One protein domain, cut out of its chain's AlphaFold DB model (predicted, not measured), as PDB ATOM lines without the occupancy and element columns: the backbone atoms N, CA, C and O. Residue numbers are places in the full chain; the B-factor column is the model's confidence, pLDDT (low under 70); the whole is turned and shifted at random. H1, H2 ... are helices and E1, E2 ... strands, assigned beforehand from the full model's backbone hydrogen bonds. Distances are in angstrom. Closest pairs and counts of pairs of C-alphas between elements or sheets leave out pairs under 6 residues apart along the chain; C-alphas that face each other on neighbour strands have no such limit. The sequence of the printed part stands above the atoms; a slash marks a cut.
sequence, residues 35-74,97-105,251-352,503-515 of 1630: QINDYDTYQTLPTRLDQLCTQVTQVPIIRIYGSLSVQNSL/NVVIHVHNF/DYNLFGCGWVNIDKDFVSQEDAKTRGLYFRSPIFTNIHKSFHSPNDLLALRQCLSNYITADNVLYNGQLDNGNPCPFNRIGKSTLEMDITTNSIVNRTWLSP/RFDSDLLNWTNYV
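This is residues 35 to 74, 97 to 105, 251 to 352 and 503 to 515 of the 1630 residues of the protein "DNA polymerase" of Candida albicans (strain SC5314 / ATCC MYA-2876) (UniProt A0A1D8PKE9). One strongly twisted sheet of five strands runs through the middle of the model, with small helices and loops round its ends and edges. H1 and H2 are at one end, where H2 grazes the sheet; a small hairpin, E5 and E6, leads into edge strand E7, and H3 is beside E4, off to one side. Beyond E7 lie parts of the unnamed stretches 305 to 334 and 503 to 515. The 164 printed residues, under half of them in named elements, run E1 E2 E3 E4 E5 E6 E7 H1 H2 E8 H3; the mixed sheet has the order E1, E2, E3, E8, E7, and the class is mixed, helices and strands. The whole is compact, with a radius of gyration of the C-alphas of 16.2 A and spans of 49 by 48 by 30 A.

E1, residues 35 to 44, begins at C-alpha 35 (127.615, 113.942, 181.428), spans 24.7 A and bends by 69 degrees at residue 38. E2, residues 59 to 70, spans 33.1 A, and E3, residues 97 to 103, 19.8 A. E4 is residues 259 to 262, 9.4 A; E5 266 to 269, 9.3 A; E6 272 to 275, 9.7 A; and E7 277 to 280, 10.3 A. H1 is residues 286 to 291, 9.3 A, and H2 294 to 304, 15.1 A. E8, residues 335 to 340, spans 16.8 A. H3, residues 345 to 349, spans 7.7 A and ends at C-alpha 349 (120.020, 114.794, 165.962).

E1 and E2 form an antiparallel hairpin, with N 40 and O 63 3.0 A apart. E2 and E3 are antiparallel, with N 64 and O 100 at 2.9 A. E3 and E8 are parallel, with N 101 and O 337 at 2.9 A. E8 and E7 are antiparallel, with N 278 and O 338 at 2.8 A; residues 279 to 280 of E7 also pair, parallel, with residues 313 to 314. E6 runs on into E7 at 68 degrees, and its hairpin with E5 has N 267 and O 274 at 2.9 A. E4 pairs with no named strand; its closest C-alphas to E1 are Trp 259 and Gln 35, 4.5 A, and to H3 Asn 261 and Val 345, 5.4 A. H2 only grazes the sheet, with residues 296 to 304. H1 and H2 are close but not clearly touching, Lys 289 and Leu 297 having the closest C-alphas at 7.8 A. Every O i to N i+4 pair is within hydrogen-bond range in H2, but 0 of 2 in H1 and 0 of 1 in H3, where O i to N i+3 gives 2 of 3 and 2 of 2.

The C-alphas farthest apart, those of Gln 55 and Leu 74, are 50.4 A apart. Three cuts leave C-alpha gaps of 21.9 A from 74 to 97, 10.1 A from 105 to 251 and 37.8 A from 352 to 503. The links E1 to E2 and H2 to E8 are long. Mean pLDDT of the printed part is 84.1; residues 72 to 74, 265 to 274, 320 and 324 are under 70.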
ATOM      1  N   GLN A  35     128.767 113.257 180.845       93.58
ATOM      2  CA  GLN A  35     127.615 113.942 181.428       93.58
ATOM      3  C   GLN A  35     127.991 115.381 181.785       93.58
ATOM      4  O   GLN A  35     129.006 115.603 182.434       93.58
ATOM      5  N   ILE A  36     127.167 116.355 181.401       95.17
ATOM      6  CA  ILE A  36     127.364 117.781 181.702       95.17
ATOM      7  C   ILE A  36     126.904 118.066 183.142       95.17
ATOM      8  O   ILE A  36     125.714 118.290 183.368       95.17
ATOM      9  N   ASN A  37     127.816 118.074 184.115       94.05
ATOM     10  CA  ASN A  37     127.488 118.361 185.519       94.05
ATOM     11  C   ASN A  37     127.443 119.875 185.789       94.05
ATOM     12  O   ASN A  37     126.497 120.369 186.406       94.05
ATOM     13  N   ASP A  38     128.424 120.618 185.277       93.95
ATOM     14  CA  ASP A  38     128.485 122.083 185.299       93.95
ATOM     15  C   ASP A  38     129.145 122.623 184.018       93.95
ATOM     16  O   ASP A  38     129.767 121.870 183.264       93.95
ATOM     17  N   TYR A  39     129.011 123.919 183.736       93.21
ATOM     18  CA  TYR A  39     129.699 124.563 182.619       93.21
ATOM     19  C   TYR A  39     129.858 126.078 182.814       93.21
ATOM     20  O   TYR A  39     128.966 126.765 183.309       93.21
ATOM     21  N   ASP A  40     130.966 126.630 182.325       91.96
ATOM     22  CA  ASP A  40     131.238 128.071 182.347       91.96
ATOM     23  C   ASP A  40     131.975 128.530 181.068       91.96
ATOM     24  O   ASP A  40     131.979 127.843 180.042       91.96
ATOM     25  N   THR A  41     132.553 129.734 181.076       91.43
ATOM     26  CA  THR A  41     133.385 130.224 179.972       91.43
ATOM     27  C   THR A  41     134.490 131.156 180.460       91.43
ATOM     28  O   THR A  41     134.303 131.910 181.414       91.43
ATOM     29  N   TYR A  42     135.624 131.137 179.762       89.59
ATOM     30  CA  TYR A  42     136.749 132.052 179.958       89.59
ATOM     31  C   TYR A  42     137.251 132.582 178.607       89.59
ATOM     32  O   TYR A  42     136.874 132.071 177.551       89.59
ATOM     33  N   GLN A  43     138.088 133.621 178.627       88.68
ATOM     34  CA  GLN A  43     138.765 134.129 177.430       88.68
ATOM     35  C   GLN A  43     140.260 133.805 177.491       88.68
ATOM     36  O   GLN A  43     140.873 133.915 178.550       88.68
ATOM     37  N   THR A  44     140.849 133.431 176.356       88.51
ATOM     38  CA  THR A  44     142.284 133.129 176.230       88.51
ATOM     39  C   THR A  44     142.853 133.649 174.907       88.51
ATOM     40  O   THR A  44     142.104 134.110 174.041       88.51
ATOM     41  N   LEU A  45     144.178 133.613 174.751       88.91
ATOM     42  CA  LEU A  45     144.844 133.866 173.472       88.91
ATOM     43  C   LEU A  45     144.489 132.745 172.478       88.91
ATOM     44  O   LEU A  45     144.518 131.578 172.871       88.91
ATOM     45  N   PRO A  46     144.177 133.053 171.206       89.06
ATOM     46  CA  PRO A  46     143.803 132.029 170.238       89.06
ATOM     47  C   PRO A  46     144.972 131.093 169.930       89.06
ATOM     48  O   PRO A  46     146.038 131.511 169.467       89.06
ATOM     49  N   THR A  47     144.732 129.812 170.161       87.71
ATOM     50  CA  THR A  47     145.651 128.701 169.920       87.71
ATOM     51  C   THR A  47     145.521 128.197 168.484       87.71
ATOM     52  O   THR A  47     144.736 128.727 167.696       87.71
ATOM     53  N   ARG A  48     146.256 127.141 168.115       86.22
ATOM     54  CA  ARG A  48     146.054 126.491 166.813       86.22
ATOM     55  C   ARG A  48     144.756 125.702 166.685       86.22
ATOM     56  O   ARG A  48     144.424 125.405 165.551       86.22
ATOM     57  N   LEU A  49     144.042 125.397 167.775       85.10
ATOM     58  CA  LEU A  49     142.710 124.772 167.722       85.10
ATOM     59  C   LEU A  49     141.604 125.772 167.343       85.10
ATOM     60  O   LEU A  49     140.479 125.377 167.031       85.10
ATOM     61  N   ASP A  50     141.904 127.072 167.385       86.91
ATOM     62  CA  ASP A  50     140.939 128.143 167.166       86.91
ATOM     63  C   ASP A  50     140.972 128.619 165.704       86.91
ATOM     64  O   ASP A  50     141.995 129.090 165.208       86.91
ATOM     65  N   GLN A  51     139.833 128.569 165.009       82.37
ATOM     66  CA  GLN A  51     139.691 128.942 163.588       82.37
ATOM     67  C   GLN A  51     140.192 130.366 163.277       82.37
ATOM     68  O   GLN A  51     140.671 130.640 162.180       82.37
ATOM     69  N   LEU A  52     140.092 131.280 164.249       84.88
ATOM     70  CA  LEU A  52     140.516 132.677 164.125       84.88
ATOM     71  C   LEU A  52     141.951 132.928 164.629       84.88
ATOM     72  O   LEU A  52     142.338 134.083 164.839       84.88
ATOM     73  N   CYS A  53     142.757 131.875 164.807       82.42
ATOM     74  CA  CYS A  53     144.173 131.985 165.154       82.42
ATOM     75  C   CYS A  53     144.894 133.005 164.262       82.42
ATOM     76  O   CYS A  53     144.674 133.081 163.054       82.42
ATOM     77  N   THR A  54     145.760 133.813 164.876       82.12
ATOM     78  CA  THR A  54     146.454 134.982 164.295       82.12
ATOM     79  C   THR A  54     145.583 136.190 163.908       82.12
ATOM     80  O   THR A  54     146.129 137.290 163.849       82.12
ATOM     81  N   GLN A  55     144.263 136.052 163.723       85.24
ATOM     82  CA  GLN A  55     143.380 137.145 163.271       85.24
ATOM     83  C   GLN A  55     142.774 137.987 164.404       85.24
ATOM     84  O   GLN A  55     142.376 139.133 164.181       85.24
ATOM     85  N   VAL A  56     142.650 137.411 165.601       89.38
ATOM     86  CA  VAL A  56     141.982 138.030 166.755       89.38
ATOM     87  C   VAL A  56     142.907 138.094 167.967       89.38
ATOM     88  O   VAL A  56     143.881 137.348 168.046       89.38
ATOM     89  N   THR A  57     142.611 138.978 168.919       89.13
ATOM     90  CA  THR A  57     143.415 139.122 170.144       89.13
ATOM     91  C   THR A  57     143.099 138.058 171.194       89.13
ATOM     92  O   THR A  57     143.995 137.616 171.903       89.13
ATOM     93  N   GLN A  58     141.829 137.667 171.326       91.29
ATOM     94  CA  GLN A  58     141.340 136.697 172.312       91.29
ATOM     95  C   GLN A  58     140.133 135.936 171.760       91.29
ATOM     96  O   GLN A  58     139.387 136.481 170.948       91.29
ATOM     97  N   VAL A  59     139.912 134.715 172.245       91.59
ATOM     98  CA  VAL A  59     138.753 133.866 171.920       91.59
ATOM     99  C   VAL A  59     138.039 133.395 173.193       91.59
ATOM    100  O   VAL A  59     138.699 133.221 174.222       91.59
ATOM    101  N   PRO A  60     136.707 133.205 173.161       93.28
ATOM    102  CA  PRO A  60     135.957 132.616 174.260       93.28
ATOM    103  C   PRO A  60     135.986 131.084 174.167       93.28
ATOM    104  O   PRO A  60     135.602 130.513 173.150       93.28
ATOM    105  N   ILE A  61     136.372 130.421 175.253       93.09
ATOM    106  CA  ILE A  61     136.318 128.962 175.404       93.09
ATOM    107  C   ILE A  61     135.197 128.626 176.388       93.09
ATOM    108  O   ILE A  61     135.024 129.319 177.395       93.09
ATOM    109  N   ILE A  62     134.410 127.590 176.099       95.04
ATOM    110  CA  ILE A  62     133.435 127.033 177.053       95.04
ATOM    111  C   ILE A  62     134.112 125.883 177.790       95.04
ATOM    112  O   ILE A  62     134.700 125.023 177.141       95.04
ATOM    113  N   ARG A  63     134.006 125.836 179.120       93.85
ATOM    114  CA  ARG A  63     134.423 124.661 179.896       93.85
ATOM    115  C   ARG A  63     133.191 123.872 180.291       93.85
ATOM    116  O   ARG A  63     132.213 124.454 180.752       93.85
ATOM    117  N   ILE A  64     133.244 122.560 180.116       95.64
ATOM    118  CA  ILE A  64     132.263 121.615 180.643       95.64
ATOM    119  C   ILE A  64     132.968 120.810 181.728       95.64
ATOM    120  O   ILE A  64     133.977 120.161 181.461       95.64
ATOM    121  N   TYR A  65     132.418 120.841 182.937       95.32
ATOM    122  CA  TYR A  65     132.804 119.957 184.027       95.32
ATOM    123  C   TYR A  65     131.811 118.802 184.031       95.32
ATOM    124  O   TYR A  65     130.594 119.012 184.067       95.32
ATOM    125  N   GLY A  66     132.310 117.578 183.931       93.84
ATOM    126  CA  GLY A  66     131.457 116.430 183.684       93.84
ATOM    127  C   GLY A  66     131.980 115.131 184.254       93.84
ATOM    128  O   GLY A  66     133.067 115.078 184.822       93.84
ATOM    129  N   SER A  67     131.191 114.076 184.072       92.63
ATOM    130  CA  SER A  67     131.534 112.726 184.518       92.63
ATOM    131  C   SER A  67     131.434 111.706 183.381       92.63
ATOM    132  O   SER A  67     130.549 111.768 182.525       92.63
ATOM    133  N   LEU A  68     132.375 110.766 183.370       91.14
ATOM    134  CA  LEU A  68     132.501 109.654 182.433       91.14
ATOM    135  C   LEU A  68     132.258 108.348 183.197       91.14
ATOM    136  O   LEU A  68     132.878 108.125 184.231       91.14
ATOM    137  N   SER A  69     131.373 107.494 182.684       86.94
ATOM    138  CA  SER A  69     131.075 106.173 183.258       86.94
ATOM    139  C   SER A  69     131.731 105.064 182.429       86.94
ATOM    140  O   SER A  69     131.664 105.092 181.196       86.94
ATOM    141  N   VAL A  70     132.368 104.097 183.093       84.55
ATOM    142  CA  VAL A  70     133.110 102.982 182.487       84.55
ATOM    143  C   VAL A  70     132.643 101.658 183.098       84.55
ATOM    144  O   VAL A  70     132.561 101.514 184.315       84.55
ATOM    145  N   GLN A  71     132.331 100.671 182.256       74.88
ATOM    146  CA  GLN A  71     131.951  99.329 182.709       74.88
ATOM    147  C   GLN A  71     133.201  98.471 182.953       74.88
ATOM    148  O   GLN A  71     134.044  98.341 182.066       74.88
ATOM    149  N   ASN A  72     133.300  97.842 184.129       63.11
ATOM    150  CA  ASN A  72     134.414  96.954 184.475       63.11
ATOM    151  C   ASN A  72     134.230  95.576 183.809       63.11
ATOM    152  O   ASN A  72     133.635  94.663 184.380       63.11
ATOM    153  N   SER A  73     134.741  95.422 182.586       49.89
ATOM    154  CA  SER A  73     134.575  94.237 181.726       49.89
ATOM    155  C   SER A  73     135.506  93.059 182.071       49.89
ATOM    156  O   SER A  73     136.104  92.457 181.181       49.89
ATOM    157  N   LEU A  74     135.657  92.735 183.358       45.47
ATOM    158  CA  LEU A  74     136.581  91.698 183.857       45.47
ATOM    159  C   LEU A  74     135.929  90.322 184.104       45.47
ATOM    160  O   LEU A  74     136.589  89.403 184.579       45.47
ATOM    161  N   ASN A  97     135.703 112.052 186.893       92.66
ATOM    162  CA  ASN A  97     135.450 113.437 186.512       92.66
ATOM    163  C   ASN A  97     136.398 113.906 185.405       92.66
ATOM    164  O   ASN A  97     137.573 113.526 185.338       92.66
ATOM    165  N   VAL A  98     135.875 114.766 184.536       93.67
ATOM    166  CA  VAL A  98     136.565 115.284 183.359       93.67
ATOM    167  C   VAL A  98     136.258 116.764 183.146       93.67
ATOM    168  O   VAL A  98     135.118 117.211 183.298       93.67
ATOM    169  N   VAL A  99     137.282 117.518 182.754       95.20
ATOM    170  CA  VAL A  99     137.159 118.892 182.256       95.20
ATOM    171  C   VAL A  99     137.309 118.882 180.738       95.20
ATOM    172  O   VAL A  99     138.271 118.327 180.209       95.20
ATOM    173  N   ILE A 100     136.364 119.498 180.029       95.46
ATOM    174  CA  ILE A 100     136.377 119.612 178.568       95.46
ATOM    175  C   ILE A 100     136.402 121.086 178.169       95.46
ATOM    176  O   ILE A 100     135.480 121.830 178.505       95.46
ATOM    177  N   HIS A 101     137.411 121.497 177.405       95.13
ATOM    178  CA  HIS A 101     137.491 122.811 176.768       95.13
ATOM    179  C   HIS A 101     136.884 122.741 175.362       95.13
ATOM    180  O   HIS A 101     137.340 121.970 174.523       95.13
ATOM    181  N   VAL A 102     135.838 123.523 175.093       94.38
ATOM    182  CA  VAL A 102     135.144 123.553 173.796       94.38
ATOM    183  C   VAL A 102     135.560 124.793 173.009       94.38
ATOM    184  O   VAL A 102     135.242 125.926 173.388       94.38
ATOM    185  N   HIS A 103     136.235 124.556 171.887       91.79
ATOM    186  CA  HIS A 103     136.721 125.564 170.946       91.79
ATOM    187  C   HIS A 103     135.720 125.843 169.817       91.79
ATOM    188  O   HIS A 103     134.893 124.999 169.466       91.79
ATOM    189  N   ASN A 104     135.864 127.007 169.174       89.86
ATOM    190  CA  ASN A 104     135.117 127.405 167.971       89.86
ATOM    191  C   ASN A 104     133.591 127.502 168.154       89.86
ATOM    192  O   ASN A 104     132.812 127.128 167.273       89.86
ATOM    193  N   PHE A 105     133.156 128.060 169.285       93.02
ATOM    194  CA  PHE A 105     131.815 128.619 169.441       93.02
ATOM    195  C   PHE A 105     131.925 130.082 169.882       93.02
ATOM    196  O   PHE A 105     132.771 130.420 170.703       93.02
ATOM    197  N   ASP A 251     121.880 125.353 170.333       95.32
ATOM    198  CA  ASP A 251     122.409 125.087 168.990       95.32
ATOM    199  C   ASP A 251     122.880 123.628 168.870       95.32
ATOM    200  O   ASP A 251     122.508 122.949 167.918       95.32
ATOM    201  N   TYR A 252     123.620 123.110 169.859       94.64
ATOM    202  CA  TYR A 252     124.192 121.754 169.836       94.64
ATOM    203  C   TYR A 252     123.296 120.662 170.446       94.64
ATOM    204  O   TYR A 252     123.739 119.525 170.585       94.64
ATOM    205  N   ASN A 253     122.032 120.966 170.775       94.84
ATOM    206  CA  ASN A 253     121.071 120.011 171.357       94.84
ATOM    207  C   ASN A 253     121.551 119.352 172.673       94.84
ATOM    208  O   ASN A 253     121.252 118.191 172.951       94.84
ATOM    209  N   LEU A 254     122.298 120.102 173.485       94.94
ATOM    210  CA  LEU A 254     122.836 119.665 174.775       94.94
ATOM    211  C   LEU A 254     121.909 120.086 175.922       94.94
ATOM    212  O   LEU A 254     121.227 121.111 175.838       94.94
ATOM    213  N   PHE A 255     121.892 119.314 177.006       93.27
ATOM    214  CA  PHE A 255     121.035 119.527 178.176       93.27
ATOM    215  C   PHE A 255     121.879 119.460 179.455       93.27
ATOM    216  O   PHE A 255     122.810 118.660 179.524       93.27
ATOM    217  N   GLY A 256     121.568 120.279 180.467       91.63
ATOM    218  CA  GLY A 256     122.245 120.191 181.766       91.63
ATOM    219  C   GLY A 256     121.937 118.857 182.448       91.63
ATOM    220  O   GLY A 256     120.803 118.381 182.388       91.63
ATOM    221  N   CYS A 257     122.959 118.232 183.031       91.38
ATOM    222  CA  CYS A 257     122.965 116.838 183.489       91.38
ATOM    223  C   CYS A 257     122.594 115.812 182.391       91.38
ATOM    224  O   CYS A 257     122.160 114.702 182.689       91.38
ATOM    225  N   GLY A 258     122.727 116.187 181.114       90.49
ATOM    226  CA  GLY A 258     122.602 115.306 179.952       90.49
ATOM    227  C   GLY A 258     123.964 114.933 179.360       90.49
ATOM    228  O   GLY A 258     124.993 115.477 179.755       90.49
ATOM    229  N   TRP A 259     123.965 114.019 178.389       90.96
ATOM    230  CA  TRP A 259     125.178 113.534 177.724       90.96
ATOM    231  C   TRP A 259     125.622 114.442 176.569       90.96
ATOM    232  O   TRP A 259     124.840 114.697 175.647       90.96
ATOM    233  N   VAL A 260     126.891 114.863 176.572       93.71
ATOM    234  CA  VAL A 260     127.617 115.248 175.355       93.71
ATOM    235  C   VAL A 260     128.277 113.998 174.770       93.71
ATOM    236  O   VAL A 260     128.977 113.262 175.467       93.71
ATOM    237  N   ASN A 261     128.019 113.752 173.489       92.78
ATOM    238  CA  ASN A 261     128.586 112.652 172.725       92.78
ATOM    239  C   ASN A 261     129.657 113.224 171.792       92.78
ATOM    240  O   ASN A 261     129.363 114.095 170.968       92.78
ATOM    241  N   ILE A 262     130.885 112.745 171.952       91.16
ATOM    242  CA  ILE A 262     132.096 113.282 171.339       91.16
ATOM    243  C   ILE A 262     132.643 112.246 170.361       91.16
ATOM    244  O   ILE A 262     132.951 111.115 170.742       91.16
ATOM    245  N   ASP A 263     132.754 112.636 169.098       85.17
ATOM    246  CA  ASP A 263     133.395 111.843 168.054       85.17
ATOM    247  C   ASP A 263     134.929 111.981 168.099       85.17
ATOM    248  O   ASP A 263     135.471 113.025 168.475       85.17
ATOM    249  N   LYS A 264     135.631 110.927 167.681       71.25
ATOM    250  CA  LYS A 264     137.092 110.892 167.514       71.25
ATOM    251  C   LYS A 264     137.551 111.320 166.114       71.25
ATOM    252  O   LYS A 264     138.743 111.589 165.919       71.25
ATOM    253  N   ASP A 265     136.639 111.325 165.142       65.34
ATOM    254  CA  ASP A 265     136.978 111.500 163.731       65.34
ATOM    255  C   ASP A 265     137.345 112.954 163.355       65.34
ATOM    256  O   ASP A 265     137.300 113.893 164.160       65.34
ATOM    257  N   PHE A 266     137.878 113.112 162.143       61.76
ATOM    258  CA  PHE A 266     138.673 114.271 161.731       61.76
ATOM    259  C   PHE A 266     137.846 115.482 161.285       61.76
ATOM    260  O   PHE A 266     136.794 115.356 160.662       61.76
ATOM    261  N   VAL A 267     138.436 116.668 161.445       55.32
ATOM    262  CA  VAL A 267     138.154 117.807 160.566       55.32
ATOM    263  C   VAL A 267     139.078 117.671 159.354       55.32
ATOM    264  O   VAL A 267     140.288 117.845 159.484       55.32
ATOM    265  N   SER A 268     138.535 117.311 158.186       47.44
ATOM    266  CA  SER A 268     139.317 117.128 156.953       47.44
ATOM    267  C   SER A 268     138.800 117.973 155.788       47.44
ATOM    268  O   SER A 268     137.870 117.583 155.084       47.44
ATOM    269  N   GLN A 269     139.477 119.096 155.534       49.09
ATOM    270  CA  GLN A 269     139.455 119.818 154.258       49.09
ATOM    271  C   GLN A 269     140.881 120.296 153.932       49.09
ATOM    272  O   GLN A 269     141.626 120.671 154.835       49.09
ATOM    273  N   GLU A 270     141.261 120.248 152.649       48.10
ATOM    274  CA  GLU A 270     142.520 120.804 152.109       48.10
ATOM    275  C   GLU A 270     143.802 120.376 152.869       48.10
ATOM    276  O   GLU A 270     144.558 121.194 153.388       48.10
ATOM    277  N   ASP A 271     144.044 119.060 152.950       48.68
ATOM    278  CA  ASP A 271     145.244 118.406 153.518       48.68
ATOM    279  C   ASP A 271     145.589 118.689 154.995       48.68
ATOM    280  O   ASP A 271     146.527 118.086 155.536       48.68
ATOM    281  N   ALA A 272     144.840 119.542 155.695       53.60
ATOM    282  CA  ALA A 272     144.954 119.771 157.133       53.60
ATOM    283  C   ALA A 272     144.163 118.715 157.925       53.60
ATOM    284  O   ALA A 272     142.952 118.814 158.076       53.60
ATOM    285  N   LYS A 273     144.856 117.695 158.455       58.85
ATOM    286  CA  LYS A 273     144.282 116.745 159.422       58.85
ATOM    287  C   LYS A 273     144.383 117.315 160.839       58.85
ATOM    288  O   LYS A 273     145.428 117.171 161.474       58.85
ATOM    289  N   THR A 274     143.315 117.928 161.339       66.01
ATOM    290  CA  THR A 274     143.138 118.198 162.777       66.01
ATOM    291  C   THR A 274     142.031 117.315 163.353       66.01
ATOM    292  O   THR A 274     141.078 116.939 162.667       66.01
ATOM    293  N   ARG A 275     142.203 116.891 164.608       75.13
ATOM    294  CA  ARG A 275     141.295 115.962 165.295       75.13
ATOM    295  C   ARG A 275     140.135 116.711 165.943       75.13
ATOM    296  O   ARG A 275     140.260 117.877 166.307       75.13
ATOM    297  N   GLY A 276     139.005 116.027 166.112       78.72
ATOM    298  CA  GLY A 276     137.862 116.556 166.857       78.72
ATOM    299  C   GLY A 276     138.031 116.538 168.384       78.72
ATOM    300  O   GLY A 276     137.346 117.298 169.071       78.72
ATOM    301  N   LEU A 277     138.936 115.695 168.894       88.84
ATOM    302  CA  LEU A 277     139.189 115.416 170.310       88.84
ATOM    303  C   LEU A 277     140.699 115.329 170.568       88.84
ATOM    304  O   LEU A 277     141.394 114.575 169.881       88.84
ATOM    305  N   TYR A 278     141.167 116.052 171.583       91.97
ATOM    306  CA  TYR A 278     142.540 116.069 172.081       91.97
ATOM    307  C   TYR A 278     142.574 115.851 173.602       91.97
ATOM    308  O   TYR A 278     141.695 116.329 174.314       91.97
ATOM    309  N   PHE A 279     143.598 115.171 174.117       92.71
ATOM    310  CA  PHE A 279     143.809 114.940 175.554       92.71
ATOM    311  C   PHE A 279     145.014 115.735 176.056       92.71
ATOM    312  O   PHE A 279     146.057 115.730 175.402       92.71
ATOM    313  N   ARG A 280     144.926 116.377 177.227       92.23
ATOM    314  CA  ARG A 280     146.069 117.101 177.807       92.23
ATOM    315  C   ARG A 280     146.977 116.181 178.619       92.23
ATOM    316  O   ARG A 280     146.506 115.374 179.415       92.23
ATOM    317  N   SER A 281     148.288 116.336 178.444       87.02
ATOM    318  CA  SER A 281     149.297 115.662 179.266       87.02
ATOM    319  C   SER A 281     149.515 116.399 180.606       87.02
ATOM    320  O   SER A 281     149.477 117.627 180.617       87.02
ATOM    321  N   PRO A 282     149.772 115.711 181.737       89.06
ATOM    322  CA  PRO A 282     149.649 114.267 181.926       89.06
ATOM    323  C   PRO A 282     148.178 113.823 181.880       89.06
ATOM    324  O   PRO A 282     147.296 114.498 182.417       89.06
ATOM    325  N   ILE A 283     147.928 112.660 181.263       89.36
ATOM    326  CA  ILE A 283     146.566 112.138 181.048       89.36
ATOM    327  C   ILE A 283     145.827 111.983 182.384       89.36
ATOM    328  O   ILE A 283     144.702 112.456 182.521       89.36
ATOM    329  N   PHE A 284     146.484 111.385 183.384       87.22
ATOM    330  CA  PHE A 284     146.004 111.340 184.767       87.22
ATOM    331  C   PHE A 284     146.857 112.251 185.654       87.22
ATOM    332  O   PHE A 284     148.089 112.177 185.631       87.22
ATOM    333  N   THR A 285     146.198 113.060 186.479       81.78
ATOM    334  CA  THR A 285     146.807 113.839 187.566       81.78
ATOM    335  C   THR A 285     147.349 112.923 188.668       81.78
ATOM    336  O   THR A 285     146.737 111.907 188.994       81.78
ATOM    337  N   ASN A 286     148.496 113.271 189.263       76.97
ATOM    338  CA  ASN A 286     149.180 112.404 190.237       76.97
ATOM    339  C   ASN A 286     148.316 112.068 191.467       76.97
ATOM    340  O   ASN A 286     148.315 110.914 191.879       76.97
ATOM    341  N   ILE A 287     147.529 113.026 191.975       75.14
ATOM    342  CA  ILE A 287     146.580 112.819 193.087       75.14
ATOM    343  C   ILE A 287     145.616 111.663 192.766       75.14
ATOM    344  O   ILE A 287     145.452 110.738 193.551       75.14
ATOM    345  N   HIS A 288     145.019 111.649 191.574       71.94
ATOM    346  CA  HIS A 288     144.050 110.613 191.212       71.94
ATOM    347  C   HIS A 288     144.689 109.244 190.917       71.94
ATOM    348  O   HIS A 288     143.997 108.229 191.011       71.94
ATOM    349  N   LYS A 289     145.996 109.180 190.610       71.72
ATOM    350  CA  LYS A 289     146.714 107.905 190.416       71.72
ATOM    351  C   LYS A 289     146.866 107.101 191.712       71.72
ATOM    352  O   LYS A 289     146.943 105.882 191.628       71.72
ATOM    353  N   SER A 290     146.938 107.759 192.873       70.76
ATOM    354  CA  SER A 290     147.175 107.094 194.164       70.76
ATOM    355  C   SER A 290     145.903 106.669 194.901       70.76
ATOM    356  O   SER A 290     145.990 105.819 195.780       70.76
ATOM    357  N   PHE A 291     144.737 107.242 194.574       71.26
ATOM    358  CA  PHE A 291     143.502 107.030 195.347       71.26
ATOM    359  C   PHE A 291     142.386 106.261 194.632       71.26
ATOM    360  O   PHE A 291     141.568 105.646 195.316       71.26
ATOM    361  N   HIS A 292     142.311 106.253 193.297       76.02
ATOM    362  CA  HIS A 292     141.391 105.334 192.615       76.02
ATOM    363  C   HIS A 292     141.929 103.900 192.667       76.02
ATOM    364  O   HIS A 292     143.140 103.681 192.620       76.02
ATOM    365  N   SER A 293     141.026 102.918 192.713       78.26
ATOM    366  CA  SER A 293     141.401 101.505 192.635       78.26
ATOM    367  C   SER A 293     142.226 101.236 191.366       78.26
ATOM    368  O   SER A 293     141.824 101.684 190.283       78.26
ATOM    369  N   PRO A 294     143.331 100.467 191.442       80.06
ATOM    370  CA  PRO A 294     144.104 100.075 190.264       80.06
ATOM    371  C   PRO A 294     143.247  99.411 189.177       80.06
ATOM    372  O   PRO A 294     143.492  99.621 187.989       80.06
ATOM    373  N   ASN A 295     142.202  98.673 189.574       83.01
ATOM    374  CA  ASN A 295     141.265  98.022 188.655       83.01
ATOM    375  C   ASN A 295     140.395  99.034 187.895       83.01
ATOM    376  O   ASN A 295     140.208  98.893 186.687       83.01
ATOM    377  N   ASP A 296     139.910 100.077 188.571       82.44
ATOM    378  CA  ASP A 296     139.081 101.110 187.944       82.44
ATOM    379  C   ASP A 296     139.932 101.987 187.008       82.44
ATOM    380  O   ASP A 296     139.523 102.290 185.885       82.44
ATOM    381  N   LEU A 297     141.166 102.325 187.410       84.21
ATOM    382  CA  LEU A 297     142.129 103.000 186.532       84.21
ATOM    383  C   LEU A 297     142.513 102.135 185.322       84.21
ATOM    384  O   LEU A 297     142.695 102.674 184.229       84.21
ATOM    385  N   LEU A 298     142.620 100.811 185.477       86.27
ATOM    386  CA  LEU A 298     142.863  99.890 184.364       86.27
ATOM    387  C   LEU A 298     141.673  99.859 183.393       86.27
ATOM    388  O   LEU A 298     141.885  99.970 182.184       86.27
ATOM    389  N   ALA A 299     140.440  99.788 183.898       85.77
ATOM    390  CA  ALA A 299     139.229  99.870 183.081       85.77
ATOM    391  C   ALA A 299     139.144 101.210 182.328       85.77
ATOM    392  O   ALA A 299     138.847 101.237 181.131       85.77
ATOM    393  N   LEU A 300     139.504 102.327 182.975       88.26
ATOM    394  CA  LEU A 300     139.602 103.631 182.316       88.26
ATOM    395  C   LEU A 300     140.688 103.649 181.226       88.26
ATOM    396  O   LEU A 300     140.416 104.096 180.112       88.26
ATOM    397  N   ARG A 301     141.893 103.117 181.495       88.99
ATOM    398  CA  ARG A 301     142.970 102.973 180.490       88.99
ATOM    399  C   ARG A 301     142.521 102.123 179.293       88.99
ATOM    400  O   ARG A 301     142.876 102.453 178.163       88.99
ATOM    401  N   GLN A 302     141.740 101.063 179.511       87.07
ATOM    402  CA  GLN A 302     141.166 100.239 178.438       87.07
ATOM    403  C   GLN A 302     140.081 100.986 177.651       87.07
ATOM    404  O   GLN A 302     140.065 100.923 176.427       87.07
ATOM    405  N   CYS A 303     139.207 101.743 178.317       86.52
ATOM    406  CA  CYS A 303     138.200 102.569 177.649       86.52
ATOM    407  C   CYS A 303     138.851 103.634 176.747       86.52
ATOM    408  O   CYS A 303     138.500 103.758 175.570       86.52
ATOM    409  N   LEU A 304     139.851 104.347 177.278       88.53
ATOM    410  CA  LEU A 304     140.571 105.426 176.595       88.53
ATOM    411  C   LEU A 304     141.418 104.960 175.399       88.53
ATOM    412  O   LEU A 304     141.660 105.766 174.498       88.53
ATOM    413  N   SER A 305     141.813 103.684 175.321       87.69
ATOM    414  CA  SER A 305     142.635 103.178 174.205       87.69
ATOM    415  C   SER A 305     141.902 103.218 172.857       87.69
ATOM    416  O   SER A 305     142.537 103.262 171.807       87.69
ATOM    417  N   ASN A 306     140.567 103.291 172.879       85.07
ATOM    418  CA  ASN A 306     139.729 103.471 171.690       85.07
ATOM    419  C   ASN A 306     139.713 104.919 171.155       85.07
ATOM    420  O   ASN A 306     139.235 105.148 170.038       85.07
ATOM    421  N   TYR A 307     140.194 105.887 171.948       87.24
ATOM    422  CA  TYR A 307     140.080 107.331 171.695       87.24
ATOM    423  C   TYR A 307     141.430 108.068 171.663       87.24
ATOM    424  O   TYR A 307     141.525 109.117 171.028       87.24
ATOM    425  N   ILE A 308     142.467 107.549 172.327       88.05
ATOM    426  CA  ILE A 308     143.820 108.124 172.326       88.05
ATOM    427  C   ILE A 308     144.619 107.594 171.124       88.05
ATOM    428  O   ILE A 308     144.735 106.388 170.916       88.05
ATOM    429  N   THR A 309     145.206 108.501 170.344       85.68
ATOM    430  CA  THR A 309     146.047 108.224 169.171       85.68
ATOM    431  C   THR A 309     147.360 109.009 169.243       85.68
ATOM    432  O   THR A 309     147.494 109.975 169.994       85.68
ATOM    433  N   ALA A 310     148.364 108.600 168.458       81.36
ATOM    434  CA  ALA A 310     149.690 109.231 168.461       81.36
ATOM    435  C   ALA A 310     149.665 110.740 168.124       81.36
ATOM    436  O   ALA A 310     150.589 111.466 168.464       81.36
ATOM    437  N   ASP A 311     148.603 111.213 167.469       84.21
ATOM    438  CA  ASP A 311     148.414 112.577 166.975       84.21
ATOM    439  C   ASP A 311     147.366 113.401 167.757       84.21
ATOM    440  O   ASP A 311     146.976 114.471 167.283       84.21
ATOM    441  N   ASN A 312     146.895 112.934 168.925       88.77
ATOM    442  CA  ASN A 312     145.869 113.641 169.712       88.77
ATOM    443  C   ASN A 312     146.176 113.880 171.204       88.77
ATOM    444  O   ASN A 312     145.284 114.280 171.952       88.77
ATOM    445  N   VAL A 313     147.429 113.714 171.638       90.46
ATOM    446  CA  VAL A 313     147.869 114.105 172.989       90.46
ATOM    447  C   VAL A 313     148.600 115.445 172.918       90.46
ATOM    448  O   VAL A 313     149.578 115.577 172.185       90.46
ATOM    449  N   LEU A 314     148.131 116.443 173.664       90.64
ATOM    450  CA  LEU A 314     148.699 117.791 173.704       90.64
ATOM    451  C   LEU A 314     149.958 117.826 174.577       90.64
ATOM    452  O   LEU A 314     150.020 117.198 175.640       90.64
ATOM    453  N   TYR A 315     150.963 118.568 174.114       85.55
ATOM    454  CA  TYR A 315     152.222 118.749 174.830       85.55
ATOM    455  C   TYR A 315     152.028 119.604 176.093       85.55
ATOM    456  O   TYR A 315     151.278 120.580 176.085       85.55
ATOM    457  N   ASN A 316     152.727 119.248 177.170       82.96
ATOM    458  CA  ASN A 316     152.722 119.964 178.446       82.96
ATOM    459  C   ASN A 316     154.158 120.338 178.814       82.96
ATOM    460  O   ASN A 316     155.032 119.473 178.797       82.96
ATOM    461  N   GLY A 317     154.385 121.605 179.155       79.24
ATOM    462  CA  GLY A 317     155.713 122.125 179.473       79.24
ATOM    463  C   GLY A 317     155.910 123.576 179.038       79.24
ATOM    464  O   GLY A 317     154.970 124.380 179.012       79.24
ATOM    465  N   GLN A 318     157.155 123.908 178.702       75.32
ATOM    466  CA  GLN A 318     157.542 125.173 178.080       75.32
ATOM    467  C   GLN A 318     157.887 124.936 176.608       75.32
ATOM    468  O   GLN A 318     158.418 123.893 176.243       75.32
ATOM    469  N   LEU A 319     157.569 125.918 175.771       70.01
ATOM    470  CA  LEU A 319     158.006 125.985 174.379       70.01
ATOM    471  C   LEU A 319     159.484 126.404 174.318       70.01
ATOM    472  O   LEU A 319     159.979 127.046 175.244       70.01
ATOM    473  N   ASP A 320     160.153 126.170 173.183       69.15
ATOM    474  CA  ASP A 320     161.571 126.527 172.937       69.15
ATOM    475  C   ASP A 320     161.936 127.996 173.241       69.15
ATOM    476  O   ASP A 320     163.102 128.350 173.402       69.15
ATOM    477  N   ASN A 321     160.936 128.879 173.292       70.45
ATOM    478  CA  ASN A 321     161.074 130.306 173.579       70.45
ATOM    479  C   ASN A 321     160.834 130.674 175.061       70.45
ATOM    480  O   ASN A 321     160.648 131.852 175.367       70.45
ATOM    481  N   GLY A 322     160.778 129.687 175.961       72.94
ATOM    482  CA  GLY A 322     160.569 129.855 177.404       72.94
ATOM    483  C   GLY A 322     159.130 130.179 177.828       72.94
ATOM    484  O   GLY A 322     158.843 130.219 179.023       72.94
ATOM    485  N   ASN A 323     158.201 130.393 176.889       70.02
ATOM    486  CA  ASN A 323     156.795 130.601 177.238       70.02
ATOM    487  C   ASN A 323     156.123 129.262 177.591       70.02
ATOM    488  O   ASN A 323     156.415 128.250 176.948       70.02
ATOM    489  N   PRO A 324     155.189 129.230 178.560       69.77
ATOM    490  CA  PRO A 324     154.400 128.032 178.836       69.77
ATOM    491  C   PRO A 324     153.600 127.608 177.596       69.77
ATOM    492  O   PRO A 324     153.087 128.455 176.859       69.77
ATOM    493  N   CYS A 325     153.473 126.298 177.373       78.60
ATOM    494  CA  CYS A 325     152.629 125.768 176.307       78.60
ATOM    495  C   CYS A 325     151.163 126.208 176.525       78.60
ATOM    496  O   CYS A 325     150.658 126.116 177.650       78.60
ATOM    497  N   PRO A 326     150.444 126.666 175.478       79.54
ATOM    498  CA  PRO A 326     149.055 127.124 175.605       79.54
ATOM    499  C   PRO A 326     148.070 126.035 176.064       79.54
ATOM    500  O   PRO A 326     146.957 126.363 176.473       79.54
ATOM    501  N   PHE A 327     148.469 124.762 176.001       86.76
ATOM    502  CA  PHE A 327     147.656 123.594 176.349       86.76
ATOM    503  C   PHE A 327     148.046 122.940 177.685       86.76
ATOM    504  O   PHE A 327     147.616 121.821 177.965       86.76
ATOM    505  N   ASN A 328     148.842 123.618 178.523       86.83
ATOM    506  CA  ASN A 328     149.123 123.147 179.881       86.83
ATOM    507  C   ASN A 328     147.813 122.916 180.653       86.83
ATOM    508  O   ASN A 328     146.857 123.690 180.532       86.83
ATOM    509  N   ARG A 329     147.770 121.847 181.455       87.61
ATOM    510  CA  ARG A 329     146.588 121.499 182.253       87.61
ATOM    511  C   ARG A 329     146.238 122.600 183.247       87.61
ATOM    512  O   ARG A 329     147.103 123.101 183.961       87.61
ATOM    513  N   ILE A 330     144.955 122.947 183.287       87.25
ATOM    514  CA  ILE A 330     144.394 123.939 184.213       87.25
ATOM    515  C   ILE A 330     143.308 123.302 185.092       87.25
ATOM    516  O   ILE A 330     142.950 123.869 186.115       87.25
ATOM    517  N   GLY A 331     142.779 122.130 184.720       85.28
ATOM    518  CA  GLY A 331     141.742 121.403 185.452       85.28
ATOM    519  C   GLY A 331     142.309 120.375 186.436       85.28
ATOM    520  O   GLY A 331     143.164 119.563 186.071       85.28
ATOM    521  N   LYS A 332     141.784 120.371 187.668       87.57
ATOM    522  CA  LYS A 332     142.226 119.496 188.774       87.57
ATOM    523  C   LYS A 332     141.661 118.065 188.709       87.57
ATOM    524  O   LYS A 332     142.269 117.156 189.266       87.57
ATOM    525  N   SER A 333     140.551 117.852 187.994       89.12
ATOM    526  CA  SER A 333     139.894 116.541 187.833       89.12
ATOM    527  C   SER A 333     140.781 115.485 187.154       89.12
ATOM    528  O   SER A 333     141.785 115.802 186.513       89.12
ATOM    529  N   THR A 334     140.386 114.212 187.234       89.01
ATOM    530  CA  THR A 334     141.142 113.061 186.702       89.01
ATOM    531  C   THR A 334     141.585 113.250 185.244       89.01
ATOM    532  O   THR A 334     142.763 113.071 184.928       89.01
ATOM    533  N   LEU A 335     140.664 113.667 184.367       91.67
ATOM    534  CA  LEU A 335     140.898 113.885 182.934       91.67
ATOM    535  C   LEU A 335     140.698 115.352 182.526       91.67
ATOM    536  O   LEU A 335     139.809 116.036 183.030       91.67
ATOM    537  N   GLU A 336     141.474 115.809 181.544       94.26
ATOM    538  CA  GLU A 336     141.286 117.102 180.879       94.26
ATOM    539  C   GLU A 336     141.495 116.945 179.368       94.26
ATOM    540  O   GLU A 336     142.454 116.306 178.922       94.26
ATOM    541  N   MET A 337     140.569 117.490 178.582       94.15
ATOM    542  CA  MET A 337     140.525 117.333 177.128       94.15
ATOM    543  C   MET A 337     140.046 118.605 176.433       94.15
ATOM    544  O   MET A 337     139.319 119.412 177.012       94.15
ATOM    545  N   ASP A 338     140.409 118.747 175.167       93.77
ATOM    546  CA  ASP A 338     139.999 119.838 174.296       93.77
ATOM    547  C   ASP A 338     139.215 119.247 173.125       93.77
ATOM    548  O   ASP A 338     139.648 118.288 172.479       93.77
ATOM    549  N   ILE A 339     138.047 119.815 172.843       92.08
ATOM    550  CA  ILE A 339     137.213 119.434 171.707       92.08
ATOM    551  C   ILE A 339     136.894 120.652 170.854       92.08
ATOM    552  O   ILE A 339     136.737 121.772 171.343       92.08
ATOM    553  N   THR A 340     136.738 120.429 169.558       88.12
ATOM    554  CA  THR A 340     136.127 121.432 168.682       88.12
ATOM    555  C   THR A 340     134.617 121.222 168.640       88.12
ATOM    556  O   THR A 340     134.118 120.115 168.836       88.12
ATOM    557  N   THR A 341     133.860 122.258 168.290       88.55
ATOM    558  CA  THR A 341     132.434 122.128 167.944       88.55
ATOM    559  C   THR A 341     132.141 121.062 166.872       88.55
ATOM    560  O   THR A 341     130.998 120.601 166.769       88.55
ATOM    561  N   ASN A 342     133.149 120.614 166.109       82.40
ATOM    562  CA  ASN A 342     133.016 119.548 165.117       82.40
ATOM    563  C   ASN A 342     132.663 118.181 165.698       82.40
ATOM    564  O   ASN A 342     131.710 117.574 165.199       82.40
ATOM    565  N   SER A 343     133.320 117.756 166.777       86.48
ATOM    566  CA  SER A 343     133.127 116.430 167.381       86.48
ATOM    567  C   SER A 343     131.830 116.270 168.177       86.48
ATOM    568  O   SER A 343     131.491 115.150 168.545       86.48
ATOM    569  N   ILE A 344     131.065 117.340 168.429       91.00
ATOM    570  CA  ILE A 344     129.792 117.244 169.159       91.00
ATOM    571  C   ILE A 344     128.720 116.593 168.265       91.00
ATOM    572  O   ILE A 344     128.098 117.248 167.418       91.00
ATOM    573  N   VAL A 345     128.472 115.299 168.491       90.62
ATOM    574  CA  VAL A 345     127.546 114.459 167.710       90.62
ATOM    575  C   VAL A 345     126.089 114.875 167.919       90.62
ATOM    576  O   VAL A 345     125.294 114.815 166.980       90.62
ATOM    577  N   ASN A 346     125.725 115.363 169.113       92.22
ATOM    578  CA  ASN A 346     124.347 115.721 169.492       92.22
ATOM    579  C   ASN A 346     123.655 116.690 168.508       92.22
ATOM    580  O   ASN A 346     122.429 116.657 168.370       92.22
ATOM    581  N   ARG A 347     124.425 117.525 167.789       90.52
ATOM    582  CA  ARG A 347     123.916 118.458 166.768       90.52
ATOM    583  C   ARG A 347     123.248 117.750 165.583       90.52
ATOM    584  O   ARG A 347     122.292 118.291 165.028       90.52
ATOM    585  N   THR A 348     123.731 116.559 165.214       88.24
ATOM    586  CA  THR A 348     123.225 115.753 164.080       88.24
ATOM    587  C   THR A 348     121.797 115.251 164.300       88.24
ATOM    588  O   THR A 348     121.094 114.903 163.357       88.24
ATOM    589  N   TRP A 349     121.344 115.248 165.555       87.14
ATOM    590  CA  TRP A 349     120.020 114.794 165.962       87.14
ATOM    591  C   TRP A 349     118.898 115.812 165.697       87.14
ATOM    592  O   TRP A 349     117.724 115.481 165.873       87.14
ATOM    593  N   LEU A 350     119.237 117.048 165.308       89.54
ATOM    594  CA  LEU A 350     118.277 118.084 164.928       89.54
ATOM    595  C   LEU A 350     118.156 118.168 163.401       89.54
ATOM    596  O   LEU A 350     119.143 118.432 162.715       89.54
ATOM    597  N   SER A 351     116.934 118.046 162.881       87.12
ATOM    598  CA  SER A 351     116.609 118.288 161.471       87.12
ATOM    599  C   SER A 351     115.961 119.668 161.259       87.12
ATOM    600  O   SER A 351     115.202 120.125 162.123       87.12
ATOM    601  N   PRO A 352     116.221 120.346 160.123       90.24
ATOM    602  CA  PRO A 352     115.561 121.605 159.786       90.24
ATOM    603  C   PRO A 352     114.064 121.395 159.509       90.24
ATOM    604  O   PRO A 352     113.646 120.360 158.994       90.24
ATOM    605  N   ARG A 503     151.545 120.821 165.316       81.31
ATOM    606  CA  ARG A 503     152.916 120.324 165.162       81.31
ATOM    607  C   ARG A 503     153.270 119.450 166.356       81.31
ATOM    608  O   ARG A 503     152.937 119.778 167.493       81.31
ATOM    609  N   PHE A 504     154.000 118.376 166.087       78.59
ATOM    610  CA  PHE A 504     154.693 117.633 167.131       78.59
ATOM    611  C   PHE A 504     155.693 118.531 167.871       78.59
ATOM    612  O   PHE A 504     156.115 119.571 167.350       78.59
ATOM    613  N   ASP A 505     155.965 118.150 169.116       76.56
ATOM    614  CA  ASP A 505     156.897 118.741 170.085       76.56
ATOM    615  C   ASP A 505     156.545 120.166 170.562       76.56
ATOM    616  O   ASP A 505     156.891 120.548 171.673       76.56
ATOM    617  N   SER A 506     155.780 120.931 169.775       79.74
ATOM    618  CA  SER A 506     155.295 122.277 170.121       79.74
ATOM    619  C   SER A 506     153.815 122.316 170.507       79.74
ATOM    620  O   SER A 506     153.461 123.011 171.455       79.74
ATOM    621  N   ASP A 507     152.946 121.575 169.808       84.00
ATOM    622  CA  ASP A 507     151.524 121.452 170.164       84.00
ATOM    623  C   ASP A 507     151.169 120.029 170.655       84.00
ATOM    624  O   ASP A 507     150.311 119.873 171.523       84.00
ATOM    625  N   LEU A 508     151.819 118.985 170.116       86.15
ATOM    626  CA  LEU A 508     151.521 117.568 170.386       86.15
ATOM    627  C   LEU A 508     152.694 116.821 171.025       86.15
ATOM    628  O   LEU A 508     153.835 116.944 170.583       86.15
ATOM    629  N   LEU A 509     152.393 115.973 172.008       85.89
ATOM    630  CA  LEU A 509     153.348 115.062 172.628       85.89
ATOM    631  C   LEU A 509     153.641 113.881 171.691       85.89
ATOM    632  O   LEU A 509     152.735 113.134 171.327       85.89
ATOM    633  N   ASN A 510     154.911 113.673 171.351       83.07
ATOM    634  CA  ASN A 510     155.354 112.513 170.583       83.07
ATOM    635  C   ASN A 510     155.539 111.292 171.510       83.07
ATOM    636  O   ASN A 510     156.357 111.326 172.430       83.07
ATOM    637  N   TRP A 511     154.771 110.218 171.297       84.86
ATOM    638  CA  TRP A 511     154.809 109.008 172.127       84.86
ATOM    639  C   TRP A 511     154.672 107.728 171.292       84.86
ATOM    640  O   TRP A 511     153.952 107.686 170.298       84.86
ATOM    641  N   THR A 512     155.358 106.659 171.714       80.56
ATOM    642  CA  THR A 512     155.418 105.374 170.982       80.56
ATOM    643  C   THR A 512     154.819 104.186 171.737       80.56
ATOM    644  O   THR A 512     154.548 103.152 171.134       80.56
ATOM    645  N   ASN A 513     154.598 104.306 173.050       84.52
ATOM    646  CA  ASN A 513     154.018 103.255 173.886       84.52
ATOM    647  C   ASN A 513     152.855 103.826 174.708       84.52
ATOM    648  O   ASN A 513     153.053 104.738 175.509       84.52
ATOM    649  N   TYR A 514     151.660 103.256 174.522       86.12
ATOM    650  CA  TYR A 514     150.422 103.713 175.159       86.12
ATOM    651  C   TYR A 514     150.463 103.630 176.690       86.12
ATOM    652  O   TYR A 514     149.936 104.506 177.364       86.12
ATOM    653  N   VAL A 515     151.127 102.619 177.257       83.56
ATOM    654  CA  VAL A 515     151.222 102.457 178.716       83.56
ATOM    655  C   VAL A 515     152.058 103.588 179.325       83.56
ATOM    656  O   VAL A 515     151.649 104.192 180.316       83.56
TER     657      VAL A 515